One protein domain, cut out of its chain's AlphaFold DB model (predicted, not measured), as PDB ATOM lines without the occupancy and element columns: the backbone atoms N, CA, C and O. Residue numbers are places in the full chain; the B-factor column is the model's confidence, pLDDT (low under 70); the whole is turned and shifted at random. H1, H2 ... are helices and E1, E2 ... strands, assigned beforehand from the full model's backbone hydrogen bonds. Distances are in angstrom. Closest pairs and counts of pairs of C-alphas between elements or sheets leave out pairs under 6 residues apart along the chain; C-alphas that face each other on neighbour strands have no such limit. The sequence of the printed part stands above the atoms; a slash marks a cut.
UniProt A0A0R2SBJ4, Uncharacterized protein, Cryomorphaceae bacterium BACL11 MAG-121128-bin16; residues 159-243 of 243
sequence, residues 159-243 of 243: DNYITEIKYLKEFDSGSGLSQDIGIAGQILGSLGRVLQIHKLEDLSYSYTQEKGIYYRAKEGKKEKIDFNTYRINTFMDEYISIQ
ATOM      1  N   ASP A 159      24.444 -35.188   5.973       97.56
ATOM      2  CA  ASP A 159      23.125 -34.646   5.649       97.56
ATOM      3  C   ASP A 159      22.908 -34.516   4.138       97.56
ATOM      4  O   ASP A 159      21.888 -34.976   3.619       97.56
ATOM      5  N   ASN A 160      23.909 -33.995   3.422       96.69
ATOM      6  CA  ASN A 160      23.873 -33.854   1.969       96.69
ATOM      7  C   ASN A 160      23.669 -35.203   1.273       96.69
ATOM      8  O   ASN A 160      22.752 -35.346   0.467       96.69
ATOM      9  N   TYR A 161      24.483 -36.208   1.610       96.94
ATOM     10  CA  TYR A 161      24.441 -37.505   0.931       96.94
ATOM     11  C   TYR A 161      23.236 -38.364   1.342       96.94
ATOM     12  O   TYR A 161      22.725 -39.130   0.524       96.94
ATOM     13  N   ILE A 162      22.730 -38.235   2.575       96.25
ATOM     14  CA  ILE A 162      21.447 -38.852   2.956       96.25
ATOM     15  C   ILE A 162      20.302 -38.220   2.168       96.25
ATOM     16  O   ILE A 162      19.453 -38.940   1.637       96.25
ATOM     17  N   THR A 163      20.273 -36.889   2.096       95.06
ATOM     18  CA  THR A 163      19.245 -36.152   1.355       95.06
ATOM     19  C   THR A 163      19.283 -36.514  -0.125       95.06
ATOM     20  O   THR A 163      18.236 -36.784  -0.708       95.06
ATOM     21  N   GLU A 164      20.480 -36.615  -0.707       94.12
ATOM     22  CA  GLU A 164      20.686 -37.056  -2.086       94.12
ATOM     23  C   GLU A 164      20.123 -38.462  -2.318       94.12
ATOM     24  O   GLU A 164      19.295 -38.636  -3.207       94.12
ATOM     25  N   ILE A 165      20.475 -39.460  -1.497       94.00
ATOM     26  CA  ILE A 165      19.938 -40.824  -1.662       94.00
ATOM     27  C   ILE A 165      18.412 -40.844  -1.547       94.00
ATOM     28  O   ILE A 165      17.755 -41.513  -2.346       94.00
ATOM     29  N   LYS A 166      17.839 -40.129  -0.572       93.31
ATOM     30  CA  LYS A 166      16.380 -40.057  -0.406       93.31
ATOM     31  C   LYS A 166      15.711 -39.467  -1.640       93.31
ATOM     32  O   LYS A 166      14.777 -40.077  -2.143       93.31
ATOM     33  N   TYR A 167      16.230 -38.348  -2.140       92.62
ATOM     34  CA  TYR A 167      15.741 -37.704  -3.355       92.62
ATOM     35  C   TYR A 167      15.851 -38.631  -4.569       92.62
ATOM     36  O   TYR A 167      14.873 -38.842  -5.277       92.62
ATOM     37  N   LEU A 168      17.014 -39.252  -4.785       91.69
ATOM     38  CA  LEU A 168      17.231 -40.169  -5.904       91.69
ATOM     39  C   LEU A 168      16.282 -41.382  -5.844       91.69
ATOM     40  O   LEU A 168      15.797 -41.829  -6.880       91.69
ATOM     41  N   LYS A 169      15.951 -41.887  -4.650       90.00
ATOM     42  CA  LYS A 169      14.995 -42.995  -4.471       90.00
ATOM     43  C   LYS A 169      13.534 -42.635  -4.793       90.00
ATOM     44  O   LYS A 169      12.724 -43.552  -4.902       90.00
ATOM     45  N   GLU A 170      13.185 -41.357  -4.960       90.81
ATOM     46  CA  GLU A 170      11.837 -40.940  -5.383       90.81
ATOM     47  C   GLU A 170      11.591 -41.133  -6.892       90.81
ATOM     48  O   GLU A 170      10.445 -41.082  -7.337       90.81
ATOM     49  N   PHE A 171      12.645 -41.373  -7.681       88.69
ATOM     50  CA  PHE A 171      12.554 -41.552  -9.131       88.69
ATOM     51  C   PHE A 171      12.468 -43.026  -9.540       88.69
ATOM     52  O   PHE A 171      13.002 -43.917  -8.878       88.69
ATOM     53  N   ASP A 172      11.838 -43.274 -10.692       80.25
ATOM     54  CA  ASP A 172      11.778 -44.605 -11.297       80.25
ATOM     55  C   ASP A 172      13.184 -45.141 -11.614       80.25
ATOM     56  O   ASP A 172      14.078 -44.425 -12.073       80.25
ATOM     57  N   SER A 173      13.382 -46.440 -11.386       75.31
ATOM     58  CA  SER A 173      14.691 -47.088 -11.483       75.31
ATOM     59  C   SER A 173      15.315 -46.982 -12.883       75.31
ATOM     60  O   SER A 173      14.733 -47.448 -13.865       75.31
ATOM     61  N   GLY A 174      16.545 -46.460 -12.956       76.75
ATOM     62  CA  GLY A 174      17.397 -46.420 -14.150       76.75
ATOM     63  C   GLY A 174      18.869 -46.719 -13.823       76.75
ATOM     64  O   GLY A 174      19.286 -46.668 -12.664       76.75
ATOM     65  N   SER A 175      19.682 -47.048 -14.835       72.44
ATOM     66  CA  SER A 175      21.086 -47.453 -14.631       72.44
ATOM     67  C   SER A 175      21.972 -46.332 -14.073       72.44
ATOM     68  O   SER A 175      22.777 -46.599 -13.185       72.44
ATOM     69  N   GLY A 176      21.796 -45.086 -14.530       78.94
ATOM     70  CA  GLY A 176      22.514 -43.919 -13.994       78.94
ATOM     71  C   GLY A 176      22.145 -43.627 -12.537       78.94
ATOM     72  O   GLY A 176      23.020 -43.501 -11.691       78.94
ATOM     73  N   LEU A 177      20.849 -43.676 -12.218       86.50
ATOM     74  CA  LEU A 177      20.347 -43.505 -10.853       86.50
ATOM     75  C   LEU A 177      20.958 -44.523  -9.878       86.50
ATOM     76  O   LEU A 177      21.363 -44.188  -8.769       86.50
ATOM     77  N   SER A 178      21.063 -45.777 -10.325       87.31
ATOM     78  CA  SER A 178      21.669 -46.853  -9.536       87.31
ATOM     79  C   SER A 178      23.157 -46.603  -9.271       87.31
ATOM     80  O   SER A 178      23.657 -46.929  -8.195       87.31
ATOM     81  N   GLN A 179      23.868 -46.016 -10.240       89.94
ATOM     82  CA  GLN A 179      25.271 -45.639 -10.087       89.94
ATOM     83  C   GLN A 179      25.436 -44.500  -9.074       89.94
ATOM     84  O   GLN A 179      26.279 -44.618  -8.184       89.94
ATOM     85  N   ASP A 180      24.625 -43.448  -9.168       90.19
ATOM     86  CA  ASP A 180      24.718 -42.280  -8.284       90.19
ATOM     87  C   ASP A 180      24.379 -42.646  -6.831       90.19
ATOM     88  O   ASP A 180      25.147 -42.335  -5.917       90.19
ATOM     89  N   ILE A 181      23.314 -43.432  -6.618       92.62
ATOM     90  CA  ILE A 181      22.987 -44.004  -5.298       92.62
ATOM     91  C   ILE A 181      24.152 -44.856  -4.777       92.62
ATOM     92  O   ILE A 181      24.498 -44.787  -3.596       92.62
ATOM     93  N   GLY A 182      24.787 -45.646  -5.649       92.44
ATOM     94  CA  GLY A 182      25.958 -46.447  -5.299       92.44
ATOM     95  C   GLY A 182      27.144 -45.597  -4.831       92.44
ATOM     96  O   GLY A 182      27.762 -45.919  -3.815       92.44
ATOM     97  N   ILE A 183      27.442 -44.496  -5.527       92.88
ATOM     98  CA  ILE A 183      28.524 -43.565  -5.170       92.88
ATOM     99  C   ILE A 183      28.215 -42.865  -3.841       92.88
ATOM    100  O   ILE A 183      29.053 -42.888  -2.934       92.88
ATOM    101  N   ALA A 184      27.012 -42.305  -3.684       94.75
ATOM    102  CA  ALA A 184      26.583 -41.672  -2.437       94.75
ATOM    103  C   ALA A 184      26.642 -42.664  -1.262       94.75
ATOM    104  O   ALA A 184      27.187 -42.358  -0.198       94.75
ATOM    105  N   GLY A 185      26.187 -43.902  -1.481       95.44
ATOM    106  CA  GLY A 185      26.262 -44.985  -0.506       95.44
ATOM    107  C   GLY A 185      27.697 -45.326  -0.092       95.44
ATOM    108  O   GLY A 185      27.954 -45.526   1.096       95.44
ATOM    109  N   GLN A 186      28.652 -45.343  -1.029       95.12
ATOM    110  CA  GLN A 186      30.074 -45.546  -0.724       95.12
ATOM    111  C   GLN A 186      30.668 -44.396   0.098       95.12
ATOM    112  O   GLN A 186      31.491 -44.638   0.992       95.12
ATOM    113  N   ILE A 187      30.259 -43.156  -0.180       96.75
ATOM    114  CA  ILE A 187      30.698 -41.985   0.583       96.75
ATOM    115  C   ILE A 187      30.149 -42.057   2.008       96.75
ATOM    116  O   ILE A 187      30.945 -42.004   2.944       96.75
ATOM    117  N   LEU A 188      28.849 -42.305   2.193       97.50
ATOM    118  CA  LEU A 188      28.254 -42.500   3.522       97.50
ATOM    119  C   LEU A 188      28.933 -43.641   4.289       97.50
ATOM    120  O   LEU A 188      29.356 -43.452   5.428       97.50
ATOM    121  N   GLY A 189      29.155 -44.794   3.654       96.88
ATOM    122  CA  GLY A 189      29.893 -45.894   4.280       96.88
ATOM    123  C   GLY A 189      31.323 -45.508   4.683       96.88
ATOM    124  O   GLY A 189      31.861 -46.023   5.663       96.88
ATOM    125  N   SER A 190      31.950 -44.579   3.956       97.38
ATOM    126  CA  SER A 190      33.268 -44.032   4.295       97.38
ATOM    127  C   SER A 190      33.214 -43.047   5.463       97.38
ATOM    128  O   SER A 190      34.078 -43.118   6.335       97.38
ATOM    129  N   LEU A 191      32.183 -42.201   5.539       97.94
ATOM    130  CA  LEU A 191      31.927 -41.343   6.699       97.94
ATOM    131  C   LEU A 191      31.646 -42.183   7.952       97.94
ATOM    132  O   LEU A 191      32.179 -41.881   9.014       97.94
ATOM    133  N   GLY A 192      30.923 -43.303   7.827       97.25
ATOM    134  CA  GLY A 192      30.670 -44.223   8.945       97.25
ATOM    135  C   GLY A 192      31.963 -44.796   9.530       97.25
ATOM    136  O   GLY A 192      32.110 -44.907  10.746       97.25
ATOM    137  N   ARG A 193      32.966 -45.066   8.684       97.19
ATOM    138  CA  ARG A 193      34.305 -45.461   9.157       97.19
ATOM    139  C   ARG A 193      35.012 -44.340   9.920       97.19
ATOM    140  O   ARG A 193      35.696 -44.639  10.893       97.19
ATOM    141  N   VAL A 194      34.838 -43.074   9.530       97.81
ATOM    142  CA  VAL A 194      35.384 -41.926  10.280       97.81
ATOM    143  C   VAL A 194      34.783 -41.874  11.688       97.81
ATOM    144  O   VAL A 194      35.538 -41.749  12.651       97.81
ATOM    145  N   LEU A 195      33.462 -42.057  11.828       96.31
ATOM    146  CA  LEU A 195      32.802 -42.114  13.142       96.31
ATOM    147  C   LEU A 195      33.390 -43.221  14.021       96.31
ATOM    148  O   LEU A 195      33.684 -42.980  15.191       96.31
ATOM    149  N   GLN A 196      33.605 -44.409  13.452       96.00
ATOM    150  CA  GLN A 196      34.167 -45.554  14.174       96.00
ATOM    151  C   GLN A 196      35.620 -45.322  14.606       96.00
ATOM    152  O   GLN A 196      35.973 -45.608  15.751       96.00
ATOM    153  N   ILE A 197      36.462 -44.796  13.709       97.56
ATOM    154  CA  ILE A 197      37.886 -44.529  13.977       97.56
ATOM    155  C   ILE A 197      38.038 -43.508  15.109       97.56
ATOM    156  O   ILE A 197      38.838 -43.722  16.022       97.56
ATOM    157  N   HIS A 198      37.246 -42.434  15.072       97.75
ATOM    158  CA  HIS A 198      37.325 -41.337  16.043       97.75
ATOM    159  C   HIS A 198      36.381 -41.495  17.242       97.75
ATOM    160  O   HIS A 198      36.432 -40.680  18.159       97.75
ATOM    161  N   LYS A 199      35.569 -42.562  17.276       96.56
ATOM    162  CA  LYS A 199      34.607 -42.887  18.349       96.56
ATOM    163  C   LYS A 199      33.671 -41.717  18.675       96.56
ATOM    164  O   LYS A 199      33.551 -41.311  19.828       96.56
ATOM    165  N   LEU A 200      33.047 -41.164  17.637       95.81
ATOM    166  CA  LEU A 200      32.260 -39.930  17.742       95.81
ATOM    167  C   LEU A 200      30.849 -40.140  18.313       95.81
ATOM    168  O   LEU A 200      30.249 -39.197  18.819       95.81
ATOM    169  N   GLU A 201      30.313 -41.357  18.220       93.88
ATOM    170  CA  GLU A 201      28.958 -41.675  18.675       93.88
ATOM    171  C   GLU A 201      28.899 -41.869  20.196       93.88
ATOM    172  O   GLU A 201      29.688 -42.612  20.785       93.88
ATOM    173  N   ASP A 202      27.897 -41.260  20.828       94.75
ATOM    174  CA  ASP A 202      27.499 -41.511  22.209       94.75
ATOM    175  C   ASP A 202      26.136 -42.208  22.222       94.75
ATOM    176  O   ASP A 202      25.074 -41.589  22.343       94.75
ATOM    177  N   LEU A 203      26.193 -43.537  22.133       92.38
ATOM    178  CA  LEU A 203      25.035 -44.433  22.148       92.38
ATOM    179  C   LEU A 203      24.345 -44.517  23.522       92.38
ATOM    180  O   LEU A 203      23.385 -45.267  23.689       92.38
ATOM    181  N   SER A 204      24.831 -43.788  24.535       94.44
ATOM    182  CA  SER A 204      24.214 -43.781  25.865       94.44
ATOM    183  C   SER A 204      23.020 -42.828  25.980       94.44
ATOM    184  O   SER A 204      22.323 -42.850  27.001       94.44
ATOM    185  N   TYR A 205      22.776 -42.020  24.944       96.25
ATOM    186  CA  TYR A 205      21.627 -41.127  24.820       96.25
ATOM    187  C   TYR A 205      20.717 -41.555  23.668       96.25
ATOM    188  O   TYR A 205      21.166 -42.092  22.660       96.25
ATOM    189  N   SER A 206      19.428 -41.240  23.791       95.50
ATOM    190  CA  SER A 206      18.510 -41.189  22.651       95.50
ATOM    191  C   SER A 206      18.519 -39.792  22.039       95.50
ATOM    192  O   SER A 206      18.502 -38.808  22.784       95.50
ATOM    193  N   TYR A 207      18.449 -39.697  20.715       96.94
ATOM    194  CA  TYR A 207      18.473 -38.431  19.983       96.94
ATOM    195  C   TYR A 207      17.137 -38.200  19.283       96.94
ATOM    196  O   TYR A 207      16.617 -39.096  18.622       96.94
ATOM    197  N   THR A 208      16.558 -37.008  19.439       95.69
ATOM    198  CA  THR A 208      15.266 -36.663  18.826       95.69
ATOM    199  C   THR A 208      15.253 -35.243  18.272       95.69
ATOM    200  O   THR A 208      15.967 -34.357  18.744       95.69
ATOM    201  N   GLN A 209      14.403 -35.020  17.271       95.69
ATOM    202  CA  GLN A 209      14.130 -33.707  16.696       95.69
ATOM    203  C   GLN A 209      12.655 -33.350  16.904       95.69
ATOM    204  O   GLN A 209      11.759 -34.110  16.540       95.69
ATOM    205  N   GLU A 210      12.388 -32.164  17.452       94.62
ATOM    206  CA  GLU A 210      11.031 -31.653  17.668       94.62
ATOM    207  C   GLU A 210      10.949 -30.189  17.232       94.62
ATOM    208  O   GLU A 210      11.653 -29.333  17.769       94.62
ATOM    209  N   LYS A 211      10.076 -29.884  16.260       93.25
ATOM    210  CA  LYS A 211       9.855 -28.520  15.733       93.25
ATOM    211  C   LYS A 211      11.160 -27.795  15.343       93.25
ATOM    212  O   LYS A 211      11.318 -26.610  15.618       93.25
ATOM    213  N   GLY A 212      12.107 -28.517  14.739       92.19
ATOM    214  CA  GLY A 212      13.402 -27.965  14.319       92.19
ATOM    215  C   GLY A 212      14.435 -27.791  15.439       92.19
ATOM    216  O   GLY A 212      15.505 -27.246  15.192       92.19
ATOM    217  N   ILE A 213      14.145 -28.247  16.661       96.62
ATOM    218  CA  ILE A 213      15.098 -28.259  17.775       96.62
ATOM    219  C   ILE A 213      15.560 -29.694  18.024       96.62
ATOM    220  O   ILE A 213      14.739 -30.610  18.080       96.62
ATOM    221  N   TYR A 214      16.867 -29.867  18.201       97.62
ATOM    222  CA  TYR A 214      17.500 -31.159  18.443       97.62
ATOM    223  C   TYR A 214      17.749 -31.385  19.931       97.62
ATOM    224  O   TYR A 214      18.144 -30.467  20.660       97.62
ATOM    225  N   TYR A 215      17.537 -32.620  20.373       97.50
ATOM    226  CA  TYR A 215      17.690 -33.018  21.762       97.50
ATOM    227  C   TYR A 215      18.440 -34.338  21.893       97.50
ATOM    228  O   TYR A 215      18.301 -35.227  21.054       97.50
ATOM    229  N   ARG A 216      19.160 -34.477  23.008       97.12
ATOM    230  CA  ARG A 216      19.579 -35.774  23.549       97.12
ATOM    231  C   ARG A 216      18.855 -36.035  24.864       97.12
ATOM    232  O   ARG A 216      18.577 -35.092  25.611       97.12
ATOM    233  N   ALA A 217      18.559 -37.292  25.167       96.25
ATOM    234  CA  ALA A 217      17.925 -37.667  26.422       96.25
ATOM    235  C   ALA A 217      18.507 -38.948  27.023       96.25
ATOM    236  O   ALA A 217      18.852 -39.884  26.305       96.25
ATOM    237  N   LYS A 218      18.607 -38.970  28.356       96.00
ATOM    238  CA  LYS A 218      19.041 -40.122  29.156       96.00
ATOM    239  C   LYS A 218      18.364 -40.067  30.519       96.00
ATOM    240  O   LYS A 218      18.291 -39.001  31.126       96.00
ATOM    241  N   GLU A 219      17.841 -41.202  30.984       91.69
ATOM    242  CA  GLU A 219      17.208 -41.327  32.313       91.69
ATOM    243  C   GLU A 219      16.134 -40.249  32.585       91.69
ATOM    244  O   GLU A 219      16.023 -39.698  33.677       91.69
ATOM    245  N   GLY A 220      15.352 -39.897  31.556       86.00
ATOM    246  CA  GLY A 220      14.284 -38.895  31.649       86.00
ATOM    247  C   GLY A 220      14.747 -37.431  31.640       86.00
ATOM    248  O   GLY A 220      13.902 -36.537  31.602       86.00
ATOM    249  N   LYS A 221      16.058 -37.154  31.621       91.75
ATOM    250  CA  LYS A 221      16.598 -35.802  31.406       91.75
ATOM    251  C   LYS A 221      16.786 -35.553  29.920       91.75
ATOM    252  O   LYS A 221      17.398 -36.368  29.234       91.75
ATOM    253  N   LYS A 222      16.273 -34.421  29.444       95.06
ATOM    254  CA  LYS A 222      16.332 -34.000  28.045       95.06
ATOM    255  C   LYS A 222      17.094 -32.684  27.938       95.06
ATOM    256  O   LYS A 222      16.777 -31.726  28.639       95.06
ATOM    257  N   GLU A 223      18.077 -32.646  27.050       96.69
ATOM    258  CA  GLU A 223      18.974 -31.508  26.849       96.69
ATOM    259  C   GLU A 223      18.962 -31.089  25.384       96.69
ATOM    260  O   GLU A 223      18.959 -31.936  24.491       96.69
ATOM    261  N   LYS A 224      18.955 -29.777  25.134       97.44
ATOM    262  CA  LYS A 224      19.075 -29.230  23.782       97.44
ATOM    263  C   LYS A 224      20.516 -29.381  23.292       97.44
ATOM    264  O   LYS A 224      21.448 -29.073  24.033       97.44
ATOM    265  N   ILE A 225      20.675 -29.786  22.037       97.62
ATOM    266  CA  ILE A 225      21.966 -29.941  21.356       97.62
ATOM    267  C   ILE A 225      21.957 -29.204  20.013       97.62
ATOM    268  O   ILE A 225      20.909 -28.753  19.541       97.62
ATOM    269  N   ASP A 226      23.133 -29.037  19.416       97.19
ATOM    270  CA  ASP A 226      23.276 -28.517  18.060       97.19
ATOM    271  C   ASP A 226      23.018 -29.602  16.997       97.19
ATOM    272  O   ASP A 226      22.948 -30.800  17.291       97.19
ATOM    273  N   PHE A 227      22.872 -29.156  15.748       97.56
ATOM    274  CA  PHE A 227      22.617 -30.028  14.606       97.56
ATOM    275  C   PHE A 227      23.739 -31.039  14.365       97.56
ATOM    276  O   PHE A 227      23.438 -32.195  14.083       97.56
ATOM    277  N   ASN A 228      25.009 -30.644  14.499       98.06
ATOM    278  CA  ASN A 228      26.130 -31.529  14.183       98.06
ATOM    279  C   ASN A 228      26.155 -32.701  15.161       98.06
ATOM    280  O   ASN A 228      26.222 -33.856  14.741       98.06
ATOM    281  N   THR A 229      25.990 -32.406  16.457       97.69
ATOM    282  CA  THR A 229      25.854 -33.434  17.497       97.69
ATOM    283  C   THR A 229      24.705 -34.391  17.176       97.69
ATOM    284  O   THR A 229      24.888 -35.604  17.238       97.69
ATOM    285  N   TYR A 230      23.530 -33.878  16.802       97.88
ATOM    286  CA  TYR A 230      22.389 -34.722  16.436       97.88
ATOM    287  C   TYR A 230      22.690 -35.599  15.216       97.88
ATOM    288  O   TYR A 230      22.585 -36.819  15.295       97.88
ATOM    289  N   ARG A 231      23.127 -34.984  14.112       97.94
ATOM    290  CA  ARG A 231      23.342 -35.631  12.815       97.94
ATOM    291  C   ARG A 231      24.391 -36.736  12.880       97.94
ATOM    292  O   ARG A 231      24.199 -37.776  12.257       97.94
ATOM    293  N   ILE A 232      25.474 -36.526  13.632       97.88
ATOM    294  CA  ILE A 232      26.518 -37.539  13.841       97.88
ATOM    295  C   ILE A 232      25.951 -38.736  14.606       97.88
ATOM    296  O   ILE A 232      26.175 -39.872  14.202       97.88
ATOM    297  N   ASN A 233      25.178 -38.495  15.666       97.69
ATOM    298  CA  ASN A 233      24.676 -39.561  16.532       97.69
ATOM    299  C   ASN A 233      23.452 -40.309  15.983       97.69
ATOM    300  O   ASN A 233      23.174 -41.414  16.430       97.69
ATOM    301  N   THR A 234      22.720 -39.741  15.021       96.50
ATOM    302  CA  THR A 234      21.612 -40.431  14.329       96.50
ATOM    303  C   THR A 234      22.019 -40.993  12.971       96.50
ATOM    304  O   THR A 234      21.176 -41.497  12.228       96.50
ATOM    305  N   PHE A 235      23.296 -40.863  12.596       96.75
ATOM    306  CA  PHE A 235      23.762 -41.201  11.260       96.75
ATOM    307  C   PHE A 235      23.567 -42.668  10.913       96.75
ATOM    308  O   PHE A 235      22.932 -42.968   9.901       96.75
ATOM    309  N   MET A 236      24.113 -43.564  11.728       94.50
ATOM    310  CA  MET A 236      24.180 -44.980  11.383       94.50
ATOM    311  C   MET A 236      22.788 -45.611  11.275       94.50
ATOM    312  O   MET A 236      22.533 -46.340  10.318       94.50
ATOM    313  N   ASP A 237      21.874 -45.262  12.183       92.81
ATOM    314  CA  ASP A 237      20.484 -45.735  12.151       92.81
ATOM    315  C   ASP A 237      19.774 -45.315  10.859       92.81
ATOM    316  O   ASP A 237      19.131 -46.123  10.184       92.81
ATOM    317  N   GLU A 238      19.930 -44.048  10.476       93.12
ATOM    318  CA  GLU A 238      19.310 -43.526   9.264       93.12
ATOM    319  C   GLU A 238      19.943 -44.119   8.005       93.12
ATOM    320  O   GLU A 238      19.218 -44.514   7.095       93.12
ATOM    321  N   TYR A 239      21.270 -44.255   7.973       92.69
ATOM    322  CA  TYR A 239      21.984 -44.855   6.850       92.69
ATOM    323  C   TYR A 239      21.560 -46.308   6.600       92.69
ATOM    324  O   TYR A 239      21.333 -46.680   5.452       92.69
ATOM    325  N   ILE A 240      21.386 -47.108   7.657       90.50
ATOM    326  CA  ILE A 240      20.891 -48.490   7.546       90.50
ATOM    327  C   ILE A 240      19.449 -48.512   7.029       90.50
ATOM    328  O   ILE A 240      19.113 -49.345   6.192       90.50
ATOM    329  N   SER A 241      18.599 -47.583   7.483       89.38
ATOM    330  CA  SER A 241      17.194 -47.517   7.051       89.38
ATOM    331  C   SER A 241      17.017 -47.186   5.565       89.38
ATOM    332  O   SER A 241      15.988 -47.527   4.981       89.38
ATOM    333  N   ILE A 242      18.006 -46.518   4.958       85.31
ATOM    334  CA  ILE A 242      17.984 -46.101   3.553       85.31
ATOM    335  C   ILE A 242      18.818 -47.000   2.637       85.31
ATOM    336  O   ILE A 242      18.949 -46.647   1.465       85.31
ATOM    337  N   GLN A 243      19.379 -48.116   3.107       74.75
ATOM    338  CA  GLN A 243      19.944 -49.143   2.219       74.75
ATOM    339  C   GLN A 243      18.796 -49.939   1.595       74.75
ATOM    340  O   GLN A 243      18.588 -49.762   0.368       74.75
TER     341      GLN A 243
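AT A GLANCE: This is residues 159 to 243 of the 243 residues of an uncharacterized protein of Cryomorphaceae bacterium BACL11 MAG-121128-bin16 (UniProt A0A0R2SBJ4). A long helical hairpin, H1 and H2, makes one end of the domain, and a small, strongly twisted sheet of three strands, E1 to E3, makes the other, with the short helix H3 between them, packed on one face of the sheet. The last helix, H4, folds back beside the long H2, and the turn at residues 170 to 176 sticks out at the far end of the helical hairpin. The printed part has 85 residues, with four named helices and three named strands in the order H1, H2, E1, E2, E3, H3, H4; the sheet's order is E1, E2, E3, antiparallel throughout, and the class is mixed, helices and strands. The whole is loose, with a radius of gyration of the C-alphas of 14.9 A, and its C-alphas span 48 by 32 by 17 A.

HOW THE PARTS SIT: H1, residues 159 to 168, and H2, residues 175 to 198, form a helical hairpin: they touch, closest at the C-alphas of Ile 165 and Ile 181, 5.7 A apart, and run opposite ways at a shallow tilt of 24 degrees. H2 touches H1 with residues 177 to 188 alone. E1, residues 206 to 210, E2, residues 213 to 218, and E3, residues 221 to 225, form a meander, each strand the antiparallel neighbour of the one before. In the hairpin of E1 and E2, N 208 and O 215 are 3.0 A apart, within hydrogen-bond range; in that of E2 and E3, N 216 and O 223 are 2.9 A apart, also within range. H3, residues 227 to 233, is on the sheet at a height of 8.9 A, over E2 and only just over E1, on which 3 of its C-alphas fall; its closest C-alphas to E2 are those of Tyr 230 and Tyr 214, 6.4 A. On the local plane it stands at 37 degrees to E2, slantwise to the strands. H4, residues 235 to 241, only just touches H2, with 3 pairs of C-alphas within 8 A, the closest Met 236 and Gly 192 at 7.0 A. H4 is apart from E1, E2 and E3. In H1, H2, H3 and H4 every O i to N i+4 pair is within hydrogen-bond range.

IN THESE COORDINATES: H1 begins at C-alpha 159 (23.125, -34.646, 5.649) and is 14.1 A long from first to last C-alpha. H2, 35.2 A, ends at C-alpha 198 (37.325, -41.337, 16.043). E1 measures 13.1 A, E2 16.9 A, E3 12.8 A and H3 9.9 A. H4, 10.0 A, ends at C-alpha 241 (17.194, -47.517, 7.051).

THE WHOLE: The two C-alphas farthest apart, of Ser 175 and Lys 221, are 47.7 A apart. The printed part has no cut and no long link. Its mean pLDDT is 93.4, and no printed residue is under 70.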